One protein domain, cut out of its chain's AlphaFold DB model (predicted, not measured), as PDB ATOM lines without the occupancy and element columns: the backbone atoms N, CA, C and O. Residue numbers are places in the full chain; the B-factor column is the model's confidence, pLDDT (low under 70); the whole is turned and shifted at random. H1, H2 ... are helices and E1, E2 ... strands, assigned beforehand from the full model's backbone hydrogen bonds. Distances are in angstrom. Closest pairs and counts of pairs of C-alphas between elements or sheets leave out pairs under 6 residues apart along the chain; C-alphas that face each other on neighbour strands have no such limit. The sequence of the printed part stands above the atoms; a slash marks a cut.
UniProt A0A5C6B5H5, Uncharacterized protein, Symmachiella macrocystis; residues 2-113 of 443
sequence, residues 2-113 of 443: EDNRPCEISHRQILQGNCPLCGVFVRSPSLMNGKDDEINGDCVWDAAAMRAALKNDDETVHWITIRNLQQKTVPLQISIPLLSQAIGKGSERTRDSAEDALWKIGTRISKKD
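This is residues 2 to 113 of the 443 residues of an uncharacterized protein of Symmachiella macrocystis (UniProt A0A5C6B5H5). Three helices, H3, H4 and H5, form an up-and-down bundle, and the shorter H1 and H2 pack on H3; in two rough layers, H2 and H4 cover H1, H3 and H5. Beyond H1 and H2, at the end of the domain away from H5, is a small antiparallel strand hairpin, E1 and E2, followed by a long loop whose residues 32 to 38 stick out. The printed part has 112 residues, with five named helices and two named strands in the order H1 E1 E2 H2 H3 H4 H5; the class is mostly helix. It is compact, with a radius of gyration of the C-alphas of 14.2 A and spans of 42 by 37 by 25 A.

The sheet is the hairpin of E1, residues 14 to 18, and E2, residues 25 to 27, antiparallel at 160 degrees. N 17 and O 26 are within hydrogen-bond range at 2.9 A, as are N 26 and O 17 at 2.9 A. Residues 14 to 16 of E1 also pair, antiparallel, with residues 44 to 45. E1 and H2, residues 47 to 53, are near each other. H3, residues 59 to 69, is the hub and touches the other four helices. H2 and H3 form a helical hairpin at a shallow tilt of 18 degrees, their closest C-alphas, Met 50 and Thr 65, 6.1 A apart. H1, residues 5 to 11, touches H3 at a steep tilt of 42 degrees, the same way, with the C-alphas of Pro 6 and Ile 64 closest at 6.5 A. H4, residues 76 to 89, touches H3 with residues 78 to 83 alone, opposite ways at a shallow tilt of 26 degrees; the C-alphas of Leu 69 and Ser 79 are closest at 5.2 A. H5, residues 92 to 106, touches H3 the same way at a shallow tilt of 11 degrees, with the C-alphas of Ile 66 and Ala 98 closest at 6.1 A. H4 and H5 form a helical hairpin at 25 degrees, their closest C-alphas, Ile 87 and Arg 95, 4.4 A apart. H2 and H5 are apart. Every O i to N i+4 pair is within hydrogen-bond range in H1, H2, H3 and H5; in H4, 9 of 10 are.

H1 begins at C-alpha 5 (21.302, 12.483, 10.999). H3 spans 15.1 A, H4 19.5 A and H5 21.2 A, ending at C-alpha 106 (3.016, 18.928, 31.208).

The C-alphas of Lys 35 and Glu 92, 43.8 A apart, are the farthest pair. The printed part has no cut. The link from E2 to H2, 19 residues, is long. Residues 2 to 3 and 30 to 41 have pLDDT under 70.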
ATOM      1  N   GLU A   2      22.561   3.083   9.322       45.91
ATOM      2  CA  GLU A   2      21.401   3.868   9.762       45.91
ATOM      3  C   GLU A   2      21.629   5.345   9.432       45.91
ATOM      4  O   GLU A   2      22.770   5.806   9.429       45.91
ATOM      5  N   ASP A   3      20.559   6.063   9.093       55.03
ATOM      6  CA  ASP A   3      20.636   7.505   8.881       55.03
ATOM      7  C   ASP A   3      20.997   8.149  10.226       55.03
ATOM      8  O   ASP A   3      20.162   8.265  11.121       55.03
ATOM      9  N   ASN A   4      22.278   8.475  10.405       72.06
ATOM     10  CA  ASN A   4      22.824   8.983  11.662       72.06
ATOM     11  C   ASN A   4      22.445  10.457  11.892       72.06
ATOM     12  O   ASN A   4      22.806  11.040  12.914       72.06
ATOM     13  N   ARG A   5      21.677  11.067  10.976       83.31
ATOM     14  CA  ARG A   5      21.302  12.483  10.999       83.31
ATOM     15  C   ARG A   5      20.607  12.927  12.299       83.31
ATOM     16  O   ARG A   5      20.979  13.985  12.813       83.31
ATOM     17  N   PRO A   6      19.676  12.162  12.915       89.25
ATOM     18  CA  PRO A   6      19.104  12.531  14.212       89.25
ATOM     19  C   PRO A   6      20.121  12.595  15.353       89.25
ATOM     20  O   PRO A   6      20.050  13.493  16.201       89.25
ATOM     21  N   CYS A   7      21.082  11.669  15.363       91.00
ATOM     22  CA  CYS A   7      22.171  11.659  16.331       91.00
ATOM     23  C   CYS A   7      23.150  12.796  16.051       91.00
ATOM     24  O   CYS A   7      23.501  13.511  16.975       91.00
ATOM     25  N   GLU A   8      23.522  13.043  14.796       91.75
ATOM     26  CA  GLU A   8      24.415  14.143  14.417       91.75
ATOM     27  C   GLU A   8      23.881  15.511  14.851       91.75
ATOM     28  O   GLU A   8      24.624  16.312  15.421       91.75
ATOM     29  N   ILE A   9      22.587  15.770  14.634       93.81
ATOM     30  CA  ILE A   9      21.943  17.016  15.071       93.81
ATOM     31  C   ILE A   9      21.906  17.082  16.600       93.81
ATOM     32  O   ILE A   9      22.274  18.107  17.173       93.81
ATOM     33  N   SER A  10      21.530  15.988  17.269       93.75
ATOM     34  CA  SER A  10      21.505  15.928  18.735       93.75
ATOM     35  C   SER A  10      22.889  16.126  19.352       93.75
ATOM     36  O   SER A  10      23.023  16.900  20.289       93.75
ATOM     37  N   HIS A  11      23.938  15.506  18.808       94.12
ATOM     38  CA  HIS A  11      25.307  15.611  19.316       94.12
ATOM     39  C   HIS A  11      25.816  17.055  19.283       94.12
ATOM     40  O   HIS A  11      26.466  17.492  20.226       94.12
ATOM     41  N   ARG A  12      25.463  17.832  18.249       94.38
ATOM     42  CA  ARG A  12      25.806  19.265  18.159       94.38
ATOM     43  C   ARG A  12      25.092  20.134  19.198       94.38
ATOM     44  O   ARG A  12      25.448  21.295  19.359       94.38
ATOM     45  N   GLN A  13      24.077  19.596  19.869       94.94
ATOM     46  CA  GLN A  13      23.297  20.274  20.904       94.94
ATOM     47  C   GLN A  13      23.652  19.784  22.311       94.94
ATOM     48  O   GLN A  13      23.041  20.242  23.272       94.94
ATOM     49  N   ILE A  14      24.601  18.856  22.456       93.38
ATOM     50  CA  ILE A  14      25.025  18.311  23.747       93.38
ATOM     51  C   ILE A  14      26.348  18.966  24.140       93.38
ATOM     52  O   ILE A  14      27.335  18.892  23.410       93.38
ATOM     53  N   LEU A  15      26.372  19.582  25.321       91.25
ATOM     54  CA  LEU A  15      27.608  20.057  25.935       91.25
ATOM     55  C   LEU A  15      28.430  18.872  26.432       91.25
ATOM     56  O   LEU A  15      29.601  18.751  26.084       91.25
ATOM     57  N   GLN A  16      27.822  17.991  27.225       91.44
ATOM     58  CA  GLN A  16      28.457  16.760  27.692       91.44
ATOM     59  C   GLN A  16      27.424  15.721  28.143       91.44
ATOM     60  O   GLN A  16      26.352  16.097  28.615       91.44
ATOM     61  N   GLY A  17      27.746  14.431  28.039       90.19
ATOM     62  CA  GLY A  17      26.914  13.326  28.530       90.19
ATOM     63  C   GLY A  17      26.488  12.346  27.436       90.19
ATOM     64  O   GLY A  17      26.876  12.473  26.273       90.19
ATOM     65  N   ASN A  18      25.692  11.342  27.807       90.56
ATOM     66  CA  ASN A  18      25.238  10.318  26.866       90.56
ATOM     67  C   ASN A  18      24.088  10.828  25.992       90.56
ATOM     68  O   ASN A  18      23.081  11.338  26.490       90.56
ATOM     69  N   CYS A  19      24.205  10.636  24.680       90.31
ATOM     70  CA  CYS A  19      23.133  10.935  23.744       90.31
ATOM     71  C   CYS A  19      21.908  10.050  24.043       90.31
ATOM     72  O   CYS A  19      22.030   8.825  24.042       90.31
ATOM     73  N   PRO A  20      20.700  10.617  24.228       87.31
ATOM     74  CA  PRO A  20      19.504   9.832  24.547       87.31
ATOM     75  C   PRO A  20      19.003   8.973  23.374       87.31
ATOM     76  O   PRO A  20      18.072   8.192  23.552       87.31
ATOM     77  N   LEU A  21      19.564   9.148  22.171       86.94
ATOM     78  CA  LEU A  21      19.178   8.402  20.971       86.94
ATOM     79  C   LEU A  21      20.033   7.152  20.764       86.94
ATOM     80  O   LEU A  21      19.487   6.082  20.527       86.94
ATOM     81  N   CYS A  22      21.358   7.287  20.853       89.81
ATOM     82  CA  CYS A  22      22.304   6.206  20.551       89.81
ATOM     83  C   CYS A  22      23.154   5.760  21.747       89.81
ATOM     84  O   CYS A  22      23.926   4.817  21.619       89.81
ATOM     85  N   GLY A  23      23.066   6.440  22.893       88.75
ATOM     86  CA  GLY A  23      23.855   6.136  24.091       88.75
ATOM     87  C   GLY A  23      25.330   6.542  24.016       88.75
ATOM     88  O   GLY A  23      26.041   6.390  25.002       88.75
ATOM     89  N   VAL A  24      25.800   7.075  22.882       90.19
ATOM     90  CA  VAL A  24      27.189   7.524  22.717       90.19
ATOM     91  C   VAL A  24      27.466   8.718  23.627       90.19
ATOM     92  O   VAL A  24      26.689   9.675  23.658       90.19
ATOM     93  N   PHE A  25      28.593   8.672  24.333       90.31
ATOM     94  CA  PHE A  25      29.081   9.795  25.121       90.31
ATOM     95  C   PHE A  25      29.568  10.923  24.203       90.31
ATOM     96  O   PHE A  25      30.449  10.724  23.366       90.31
ATOM     97  N   VAL A  26      29.001  12.117  24.370       90.38
ATOM     98  CA  VAL A  26      29.361  13.327  23.624       90.38
ATOM     99  C   VAL A  26      30.005  14.318  24.586       90.38
ATOM    100  O   VAL A  26      29.523  14.494  25.702       90.38
ATOM    101  N   ARG A  27      31.074  14.992  24.152       88.25
ATOM    102  CA  ARG A  27      31.673  16.142  24.845       88.25
ATOM    103  C   ARG A  27      31.979  17.223  23.817       88.25
ATOM    104  O   ARG A  27      32.721  16.983  22.866       88.25
ATOM    105  N   SER A  28      31.382  18.395  23.994       82.69
ATOM    106  CA  SER A  28      31.548  19.527  23.092       82.69
ATOM    107  C   SER A  28      32.998  20.029  23.114       82.69
ATOM    108  O   SER A  28      33.586  20.144  24.197       82.69
ATOM    109  N   PRO A  29      33.573  20.406  21.954       75.00
ATOM    110  CA  PRO A  29      34.897  21.024  21.877       75.00
ATOM    111  C   PRO A  29      35.060  22.255  22.782       75.00
ATOM    112  O   PRO A  29      36.157  22.514  23.271       75.00
ATOM    113  N   SER A  30      33.973  22.988  23.060       68.94
ATOM    114  CA  SER A  30      33.982  24.171  23.934       68.94
ATOM    115  C   SER A  30      34.302  23.869  25.408       68.94
ATOM    116  O   SER A  30      34.617  24.795  26.153       68.94
ATOM    117  N   LEU A  31      34.266  22.598  25.830       66.00
ATOM    118  CA  LEU A  31      34.541  22.143  27.201       66.00
ATOM    119  C   LEU A  31      35.883  21.407  27.361       66.00
ATOM    120  O   LEU A  31      36.192  20.939  28.458       66.00
ATOM    121  N   MET A  32      36.700  21.298  26.306       58.25
ATOM    122  CA  MET A  32      37.962  20.540  26.354       58.25
ATOM    123  C   MET A  32      39.105  21.219  27.136       58.25
ATOM    124  O   MET A  32      40.151  20.607  27.317       58.25
ATOM    125  N   ASN A  33      38.905  22.438  27.652       55.12
ATOM    126  CA  ASN A  33      39.911  23.181  28.430       55.12
ATOM    127  C   ASN A  33      39.649  23.199  29.957       55.12
ATOM    128  O   ASN A  33      40.342  23.910  30.683       55.12
ATOM    129  N   GLY A  34      38.644  22.466  30.454       54.91
ATOM    130  CA  GLY A  34      38.299  22.380  31.882       54.91
ATOM    131  C   GLY A  34      38.740  21.060  32.523       54.91
ATOM    132  O   GLY A  34      38.780  20.039  31.839       54.91
ATOM    133  N   LYS A  35      39.065  21.086  33.828       48.91
ATOM    134  CA  LYS A  35      39.410  19.890  34.622       48.91
ATOM    135  C   LYS A  35      38.322  18.818  34.492       48.91
ATOM    136  O   LYS A  35      37.139  19.144  34.449       48.91
ATOM    137  N   ASP A  36      38.748  17.559  34.429       49.28
ATOM    138  CA  ASP A  36      37.874  16.385  34.402       49.28
ATOM    139  C   ASP A  36      37.191  16.206  35.766       49.28
ATOM    140  O   ASP A  36      37.642  15.434  36.610       49.28
ATOM    141  N   ASP A  37      36.124  16.965  36.007       50.34
ATOM    142  CA  ASP A  37      35.226  16.718  37.132       50.34
ATOM    143  C   ASP A  37      34.382  15.463  36.848       50.34
ATOM    144  O   ASP A  37      34.034  15.191  35.697       50.34
ATOM    145  N   GLU A  38      34.065  14.691  37.895       49.44
ATOM    146  CA  GLU A  38      33.305  13.435  37.820       49.44
ATOM    147  C   GLU A  38      32.035  13.587  36.970       49.44
ATOM    148  O   GLU A  38      31.057  14.243  37.342       49.44
ATOM    149  N   ILE A  39      32.067  12.966  35.793       55.38
ATOM    150  CA  ILE A  39      31.009  13.059  34.798       55.38
ATOM    151  C   ILE A  39      29.858  12.167  35.249       55.38
ATOM    152  O   ILE A  39      29.862  10.952  35.046       55.38
ATOM    153  N   ASN A  40      28.847  12.779  35.856       55.22
ATOM    154  CA  ASN A  40      27.579  12.108  36.074       55.22
ATOM    155  C   ASN A  40      26.936  11.857  34.697       55.22
ATOM    156  O   ASN A  40      26.883  12.768  33.873       55.22
ATOM    157  N   GLY A  41      26.483  10.634  34.415       62.28
ATOM    158  CA  GLY A  41      26.073  10.176  33.073       62.28
ATOM    159  C   GLY A  41      24.854  10.874  32.441       62.28
ATOM    160  O   GLY A  41      24.379  10.427  31.395       62.28
ATOM    161  N   ASP A  42      24.352  11.947  33.054       76.56
ATOM    162  CA  ASP A  42      23.214  12.735  32.594       76.56
ATOM    163  C   ASP A  42      23.611  13.710  31.474       76.56
ATOM    164  O   ASP A  42      24.637  14.386  31.517       76.56
ATOM    165  N   CYS A  43      22.760  13.800  30.452       87.19
ATOM    166  CA  CYS A  43      22.986  14.650  29.286       87.19
ATOM    167  C   CYS A  43      22.758  16.139  29.605       87.19
ATOM    168  O   CYS A  43      21.628  16.548  29.900       87.19
ATOM    169  N   VAL A  44      23.823  16.938  29.490       90.75
ATOM    170  CA  VAL A  44      23.828  18.402  29.599       90.75
ATOM    171  C   VAL A  44      23.719  19.016  28.206       90.75
ATOM    172  O   VAL A  44      24.558  18.782  27.336       90.75
ATOM    173  N   TRP A  45      22.698  19.845  28.004       93.00
ATOM    174  CA  TRP A  45      22.360  20.407  26.698       93.00
ATOM    175  C   TRP A  45      22.898  21.829  26.498       93.00
ATOM    176  O   TRP A  45      22.879  22.652  27.414       93.00
ATOM    177  N   ASP A  46      23.322  22.130  25.273       94.38
ATOM    178  CA  ASP A  46      23.741  23.454  24.823       94.38
ATOM    179  C   ASP A  46      22.521  24.277  24.374       94.38
ATOM    180  O   ASP A  46      22.032  24.174  23.244       94.38
ATOM    181  N   ALA A  47      22.028  25.134  25.272       94.31
ATOM    182  CA  ALA A  47      20.896  26.016  24.992       94.31
ATOM    183  C   ALA A  47      21.163  26.997  23.835       94.31
ATOM    184  O   ALA A  47      20.228  27.376  23.123       94.31
ATOM    185  N   ALA A  48      22.416  27.426  23.635       94.31
ATOM    186  CA  ALA A  48      22.774  28.338  22.553       94.31
ATOM    187  C   ALA A  48      22.743  27.610  21.203       94.31
ATOM    188  O   ALA A  48      22.169  28.136  20.245       94.31
ATOM    189  N   ALA A  49      23.264  26.382  21.148       94.69
ATOM    190  CA  ALA A  49      23.194  25.542  19.956       94.69
ATOM    191  C   ALA A  49      21.745  25.182  19.594       94.69
ATOM    192  O   ALA A  49      21.362  25.296  18.431       94.69
ATOM    193  N   MET A  50      20.905  24.829  20.575       96.12
ATOM    194  CA  MET A  50      19.472  24.592  20.343       96.12
ATOM    195  C   MET A  50      18.762  25.835  19.802       96.12
ATOM    196  O   MET A  50      17.990  25.752  18.849       96.12
ATOM    197  N   ARG A  51      19.047  27.014  20.367       95.69
ATOM    198  CA  ARG A  51      18.481  28.278  19.875       95.69
ATOM    199  C   ARG A  51      18.906  28.578  18.441       95.69
ATOM    200  O   ARG A  51      18.096  29.080  17.668       95.69
ATOM    201  N   ALA A  52      20.167  28.320  18.097       94.38
ATOM    202  CA  ALA A  52      20.663  28.484  16.736       94.38
ATOM    203  C   ALA A  52      20.005  27.481  15.775       94.38
ATOM    204  O   ALA A  52      19.631  27.854  14.667       94.38
ATOM    205  N   ALA A  53      19.792  26.242  16.223       94.19
ATOM    206  CA  ALA A  53      19.134  25.197  15.448       94.19
ATOM    207  C   ALA A  53      17.671  25.538  15.107       94.19
ATOM    208  O   ALA A  53      17.249  25.285  13.988       94.19
ATOM    209  N   LEU A  54      16.928  26.188  16.013       93.00
ATOM    210  CA  LEU A  54      15.558  26.679  15.758       93.00
ATOM    211  C   LEU A  54      15.474  27.926  14.856       93.00
ATOM    212  O   LEU A  54      14.387  28.456  14.634       93.00
ATOM    213  N   LYS A  55      16.613  28.460  14.407       91.12
ATOM    214  CA  LYS A  55      16.682  29.532  13.401       91.12
ATOM    215  C   LYS A  55      17.134  29.013  12.036       91.12
ATOM    216  O   LYS A  55      17.348  29.815  11.135       91.12
ATOM    217  N   ASN A  56      17.386  27.711  11.926       87.94
ATOM    218  CA  ASN A  56      17.796  27.083  10.683       87.94
ATOM    219  C   ASN A  56      16.574  26.922   9.760       87.94
ATOM    220  O   ASN A  56      15.458  26.800  10.243       87.94
ATOM    221  N   ASP A  57      16.772  26.881   8.446       83.50
ATOM    222  CA  ASP A  57      15.665  26.664   7.504       83.50
ATOM    223  C   ASP A  57      15.291  25.170   7.347       83.50
ATOM    224  O   ASP A  57      14.328  24.828   6.663       83.50
ATOM    225  N   ASP A  58      16.034  24.254   7.979       87.50
ATOM    226  CA  ASP A  58      15.810  22.806   7.921       87.50
ATOM    227  C   ASP A  58      14.774  22.331   8.959       87.50
ATOM    228  O   ASP A  58      15.045  22.228  10.161       87.50
ATOM    229  N   GLU A  59      13.590  21.935   8.484       85.75
ATOM    230  CA  GLU A  59      12.520  21.385   9.330       85.75
ATOM    231  C   GLU A  59      12.936  20.129  10.115       85.75
ATOM    232  O   GLU A  59      12.438  19.887  11.217       85.75
ATOM    233  N   THR A  60      13.865  19.327   9.588       87.44
ATOM    234  CA  THR A  60      14.371  18.134  10.288       87.44
ATOM    235  C   THR A  60      15.151  18.552  11.529       87.44
ATOM    236  O   THR A  60      14.998  17.958  12.601       87.44
ATOM    237  N   VAL A  61      15.944  19.622  11.409       92.25
ATOM    238  CA  VAL A  61      16.672  20.223  12.531       92.25
ATOM    239  C   VAL A  61      15.689  20.763  13.562       92.25
ATOM    240  O   VAL A  61      15.872  20.495  14.751       92.25
ATOM    241  N   HIS A  62      14.616  21.441  13.145       92.44
ATOM    242  CA  HIS A  62      13.568  21.896  14.064       92.44
ATOM    243  C   HIS A  62      12.936  20.743  14.839       92.44
ATOM    244  O   HIS A  62      12.918  20.772  16.071       92.44
ATOM    245  N   TRP A  63      12.475  19.706  14.139       90.25
ATOM    246  CA  TRP A  63      11.813  18.560  14.757       90.25
ATOM    247  C   TRP A  63      12.711  17.851  15.781       90.25
ATOM    248  O   TRP A  63      12.279  17.583  16.906       90.25
ATOM    249  N   ILE A  64      13.985  17.608  15.447       92.62
ATOM    250  CA  ILE A  64      14.945  16.986  16.375       92.62
ATOM    251  C   ILE A  64      15.229  17.905  17.564       92.62
ATOM    252  O   ILE A  64      15.239  17.443  18.705       92.62
ATOM    253  N   THR A  65      15.404  19.205  17.328       96.44
ATOM    254  CA  THR A  65      15.665  20.174  18.402       96.44
ATOM    255  C   THR A  65      14.497  20.238  19.381       96.44
ATOM    256  O   THR A  65      14.698  20.158  20.590       96.44
ATOM    257  N   ILE A  66      13.263  20.302  18.882       96.56
ATOM    258  CA  ILE A  66      12.045  20.272  19.699       96.56
ATOM    259  C   ILE A  66      11.942  18.952  20.476       96.56
ATOM    260  O   ILE A  66      11.665  18.947  21.679       96.56
ATOM    261  N   ARG A  67      12.250  17.821  19.827       94.62
ATOM    262  CA  ARG A  67      12.307  16.510  20.487       94.62
ATOM    263  C   ARG A  67      13.343  16.469  21.614       94.62
ATOM    264  O   ARG A  67      13.109  15.783  22.615       94.62
ATOM    265  N   ASN A  68      14.461  17.172  21.469       95.19
ATOM    266  CA  ASN A  68      15.497  17.286  22.490       95.19
ATOM    267  C   ASN A  68      15.064  18.215  23.633       95.19
ATOM    268  O   ASN A  68      15.216  17.858  24.797       95.19
ATOM    269  N   LEU A  69      14.414  19.344  23.328       96.81
ATOM    270  CA  LEU A  69      13.873  20.283  24.325       96.81
ATOM    271  C   LEU A  69      12.831  19.648  25.254       96.81
ATOM    272  O   LEU A  69      12.659  20.094  26.388       96.81
ATOM    273  N   GLN A  70      12.163  18.584  24.801       94.19
ATOM    274  CA  GLN A  70      11.236  17.801  25.614       94.19
ATOM    275  C   GLN A  70      11.934  16.713  26.455       94.19
ATOM    276  O   GLN A  70      11.253  15.861  27.018       94.19
ATOM    277  N   GLN A  71      13.261  16.640  26.563       91.94
ATOM    278  CA  GLN A  71      13.925  15.645  27.423       91.94
ATOM    279  C   GLN A  71      13.857  16.042  28.902       91.94
ATOM    280  O   GLN A  71      13.796  17.221  29.232       91.94
ATOM    281  N   LYS A  72      13.815  15.059  29.816       88.62
ATOM    282  CA  LYS A  72      13.716  15.338  31.265       88.62
ATOM    283  C   LYS A  72      14.943  16.075  31.805       88.62
ATOM    284  O   LYS A  72      14.819  16.787  32.793       88.62
ATOM    285  N   THR A  73      16.098  15.890  31.167       89.19
ATOM    286  CA  THR A  73      17.354  16.523  31.573       89.19
ATOM    287  C   THR A  73      17.458  17.986  31.133       89.19
ATOM    288  O   THR A  73      18.350  18.682  31.604       89.19
ATOM    289  N   VAL A  74      16.555  18.485  30.273       92.50
ATOM    290  CA  VAL A  74      16.530  19.902  29.882       92.50
ATOM    291  C   VAL A  74      15.753  20.714  30.929       92.50
ATOM    292  O   VAL A  74      14.573  20.440  31.164       92.50
ATOM    293  N   PRO A  75      16.368  21.734  31.558       92.56
ATOM    294  CA  PRO A  75      15.676  22.643  32.468       92.56
ATOM    295  C   PRO A  75      14.525  23.395  31.791       92.56
ATOM    296  O   PRO A  75      14.665  23.895  30.675       92.56
ATOM    297  N   LEU A  76      13.409  23.590  32.503       93.94
ATOM    298  CA  LEU A  76      12.248  24.330  31.980       93.94
ATOM    299  C   LEU A  76      12.578  25.778  31.597       93.94
ATOM    300  O   LEU A  76      11.971  26.318  30.679       93.94
ATOM    301  N   GLN A  77      13.568  26.386  32.256       92.50
ATOM    302  CA  GLN A  77      14.067  27.728  31.933       92.50
ATOM    303  C   GLN A  77      14.694  27.798  30.530       92.50
ATOM    304  O   GLN A  77      14.830  28.887  29.980       92.50
ATOM    305  N   ILE A  78      15.068  26.650  29.954       94.31
ATOM    306  CA  ILE A  78      15.560  26.515  28.582       94.31
ATOM    307  C   ILE A  78      14.428  26.042  27.665       94.31
ATOM    308  O   ILE A  78      14.199  26.658  26.624       94.31
ATOM    309  N   SER A  79      13.695  24.987  28.049       96.44
ATOM    310  CA  SER A  79      12.640  24.410  27.206       96.44
ATOM    311  C   SER A  79      11.523  25.404  26.897       96.44
ATOM    312  O   SER A  79      11.164  25.556  25.734       96.44
ATOM    313  N   ILE A  80      10.979  26.096  27.907       96.44
ATOM    314  CA  ILE A  80       9.797  26.953  27.729       96.44
ATOM    315  C   ILE A  80      10.075  28.114  26.763       96.44
ATOM    316  O   ILE A  80       9.323  28.234  25.796       96.44
ATOM    317  N   PRO A  81      11.149  28.920  26.916       95.75
ATOM    318  CA  PRO A  81      11.384  30.033  25.997       95.75
ATOM    319  C   PRO A  81      11.684  29.600  24.562       95.75
ATOM    320  O   PRO A  81      11.244  30.248  23.615       95.75
ATOM    321  N   LEU A  82      12.415  28.497  24.377       96.75
ATOM    322  CA  LEU A  82      12.746  28.007  23.037       96.75
ATOM    323  C   LEU A  82      11.535  27.382  22.335       96.75
ATOM    324  O   LEU A  82      11.340  27.612  21.143       96.75
ATOM    325  N   LEU A  83      10.683  26.658  23.065       97.25
ATOM    326  CA  LEU A  83       9.419  26.153  22.526       97.25
ATOM    327  C   LEU A  83       8.429  27.298  22.252       97.25
ATOM    328  O   LEU A  83       7.768  27.280  21.220       97.25
ATOM    329  N   SER A  84       8.384  28.335  23.099       95.62
ATOM    330  CA  SER A  84       7.589  29.549  22.837       95.62
ATOM    331  C   SER A  84       8.046  30.261  21.559       95.62
ATOM    332  O   SER A  84       7.231  30.623  20.710       95.62
ATOM    333  N   GLN A  85       9.363  30.377  21.347       93.81
ATOM    334  CA  GLN A  85       9.919  30.906  20.101       93.81
ATOM    335  C   GLN A  85       9.499  30.064  18.884       93.81
ATOM    336  O   GLN A  85       9.139  30.631  17.850       93.81
ATOM    337  N   ALA A  86       9.543  28.732  19.000       94.00
ATOM    338  CA  ALA A  86       9.135  27.822  17.932       94.00
ATOM    339  C   ALA A  86       7.640  27.965  17.592       94.00
ATOM    340  O   ALA A  86       7.290  27.986  16.414       94.00
ATOM    341  N   ILE A  87       6.779  28.159  18.597       93.19
ATOM    342  CA  ILE A  87       5.349  28.446  18.401       93.19
ATOM    343  C   ILE A  87       5.143  29.792  17.694       93.19
ATOM    344  O   ILE A  87       4.361  29.884  16.752       93.19
ATOM    345  N   GLY A  88       5.855  30.840  18.111       88.94
ATOM    346  CA  GLY A  88       5.647  32.184  17.566       88.94
ATOM    347  C   GLY A  88       6.210  32.399  16.157       88.94
ATOM    348  O   GLY A  88       5.687  33.225  15.411       88.94
ATOM    349  N   LYS A  89       7.292  31.701  15.784       86.19
ATOM    350  CA  LYS A  89       8.050  31.980  14.544       86.19
ATOM    351  C   LYS A  89       8.233  30.781  13.615       86.19
ATOM    352  O   LYS A  89       8.740  30.962  12.513       86.19
ATOM    353  N   GLY A  90       7.856  29.577  14.037       84.38
ATOM    354  CA  GLY A  90       8.024  28.363  13.238       84.38
ATOM    355  C   GLY A  90       7.016  28.233  12.094       84.38
ATOM    356  O   GLY A  90       5.975  28.902  12.088       84.38
ATOM    357  N   SER A  91       7.313  27.324  11.155       88.75
ATOM    358  CA  SER A  91       6.324  26.767  10.216       88.75
ATOM    359  C   SER A  91       5.193  26.075  10.981       88.75
ATOM    360  O   SER A  91       5.387  25.700  12.134       88.75
ATOM    361  N   GLU A  92       4.030  25.863  10.358       87.25
ATOM    362  CA  GLU A  92       2.896  25.167  10.992       87.25
ATOM    363  C   GLU A  92       3.333  23.857  11.669       87.25
ATOM    364  O   GLU A  92       3.173  23.693  12.874       87.25
ATOM    365  N   ARG A  93       4.064  23.004  10.943       86.19
ATOM    366  CA  ARG A  93       4.619  21.750  11.470       86.19
ATOM    367  C   ARG A  93       5.552  21.936  12.673       86.19
ATOM    368  O   ARG A  93       5.589  21.100  13.580       86.19
ATOM    369  N   THR A  94       6.336  23.014  12.676       90.75
ATOM    370  CA  THR A  94       7.226  23.369  13.790       90.75
ATOM    371  C   THR A  94       6.413  23.789  15.017       90.75
ATOM    372  O   THR A  94       6.741  23.370  16.128       90.75
ATOM    373  N   ARG A  95       5.341  24.572  14.826       92.94
ATOM    374  CA  ARG A  95       4.428  24.984  15.905       92.94
ATOM    375  C   ARG A  95       3.728  23.773  16.509       92.94
ATOM    376  O   ARG A  95       3.788  23.599  17.722       92.94
ATOM    377  N   ASP A  96       3.194  22.896  15.662       89.75
ATOM    378  CA  ASP A  96       2.523  21.662  16.076       89.75
ATOM    379  C   ASP A  96       3.456  20.782  16.919       89.75
ATOM    380  O   ASP A  96       3.123  20.379  18.034       89.75
ATOM    381  N   SER A  97       4.686  20.569  16.437       90.75
ATOM    382  CA  SER A  97       5.700  19.796  17.163       90.75
ATOM    383  C   SER A  97       6.062  20.434  18.512       90.75
ATOM    384  O   SER A  97       6.338  19.725  19.484       90.75
ATOM    385  N   ALA A  98       6.103  21.769  18.580       96.19
ATOM    386  CA  ALA A  98       6.416  22.493  19.805       96.19
ATOM    387  C   ALA A  98       5.280  22.393  20.837       96.19
ATOM    388  O   ALA A  98       5.561  22.167  22.015       96.19
ATOM    389  N   GLU A  99       4.016  22.487  20.413       95.44
ATOM    390  CA  GLU A  99       2.857  22.240  21.282       95.44
ATOM    391  C   GLU A  99       2.859  20.802  21.831       95.44
ATOM    392  O   GLU A  99       2.745  20.613  23.045       95.44
ATOM    393  N   ASP A 100       3.118  19.800  20.984       92.75
ATOM    394  CA  ASP A 100       3.255  18.395  21.397       92.75
ATOM    395  C   ASP A 100       4.346  18.197  22.462       92.75
ATOM    396  O   ASP A 100       4.186  17.436  23.427       92.75
ATOM    397  N   ALA A 101       5.486  18.874  22.294       96.25
ATOM    398  CA  ALA A 101       6.575  18.847  23.262       96.25
ATOM    399  C   ALA A 101       6.149  19.461  24.605       96.25
ATOM    400  O   ALA A 101       6.463  18.901  25.661       96.25
ATOM    401  N   LEU A 102       5.395  20.564  24.589       97.50
ATOM    402  CA  LEU A 102       4.843  21.177  25.799       97.50
ATOM    403  C   LEU A 102       3.819  20.268  26.486       97.50
ATOM    404  O   LEU A 102       3.874  20.123  27.710       97.50
ATOM    405  N   TRP A 103       2.948  19.584  25.738       95.19
ATOM    406  CA  TRP A 103       2.039  18.589  26.315       95.19
ATOM    407  C   TRP A 103       2.815  17.487  27.038       95.19
ATOM    408  O   TRP A 103       2.544  17.192  28.204       95.19
ATOM    409  N   LYS A 104       3.852  16.932  26.400       93.81
ATOM    410  CA  LYS A 104       4.723  15.905  27.003       93.81
ATOM    411  C   LYS A 104       5.494  16.403  28.223       93.81
ATOM    412  O   LYS A 104       5.784  15.613  29.120       93.81
ATOM    413  N   ILE A 105       5.844  17.685  28.283       96.12
ATOM    414  CA  ILE A 105       6.413  18.292  29.492       96.12
ATOM    415  C   ILE A 105       5.345  18.359  30.596       96.12
ATOM    416  O   ILE A 105       5.615  17.957  31.730       96.12
ATOM    417  N   GLY A 106       4.129  18.799  30.266       94.75
ATOM    418  CA  GLY A 106       3.016  18.928  31.208       94.75
ATOM    419  C   GLY A 106       2.568  17.610  31.845       94.75
ATOM    420  O   GLY A 106       2.166  17.605  33.006       94.75
ATOM    421  N   THR A 107       2.705  16.469  31.160       91.94
ATOM    422  CA  THR A 107       2.350  15.153  31.735       91.94
ATOM    423  C   THR A 107       3.288  14.680  32.849       91.94
ATOM    424  O   THR A 107       2.945  13.757  33.586       91.94
ATOM    425  N   ARG A 108       4.472  15.287  32.997       90.75
ATOM    426  CA  ARG A 108       5.545  14.791  33.883       90.75
ATOM    427  C   ARG A 108       6.194  15.865  34.763       90.75
ATOM    428  O   ARG A 108       7.199  15.588  35.415       90.75
ATOM    429  N   ILE A 109       5.669  17.087  34.748       92.50
ATOM    430  CA  ILE A 109       6.196  18.211  35.527       92.50
ATOM    431  C   ILE A 109       5.949  18.023  37.033       92.50
ATOM    432  O   ILE A 109       4.939  17.461  37.460       92.50
ATOM    433  N   SER A 110       6.882  18.497  37.866       92.38
ATOM    434  CA  SER A 110       6.754  18.418  39.324       92.38
ATOM    435  C   SER A 110       5.789  19.479  39.872       92.38
ATOM    436  O   SER A 110       5.674  20.575  39.326       92.38
ATOM    437  N   LYS A 111       5.160  19.222  41.029       91.06
ATOM    438  CA  LYS A 111       4.322  20.231  41.715       91.06
ATOM    439  C   LYS A 111       5.086  21.521  42.043       91.06
ATOM    440  O   LYS A 111       4.484  22.588  42.095       91.06
ATOM    441  N   LYS A 112       6.397  21.420  42.301       92.12
ATOM    442  CA  LYS A 112       7.261  22.579  42.563       92.12
ATOM    443  C   LYS A 112       7.410  23.428  41.306       92.12
ATOM    444  O   LYS A 112       7.358  24.649  41.398       92.12
ATOM    445  N   ASP A 113       7.580  22.791  40.156       94.06
ATOM    446  CA  ASP A 113       7.756  23.499  38.893       94.06
ATOM    447  C   ASP A 113       6.440  24.056  38.347       94.06
ATOM    448  O   ASP A 113       6.457  25.151  37.804       94.06
TER     449      ASP A 113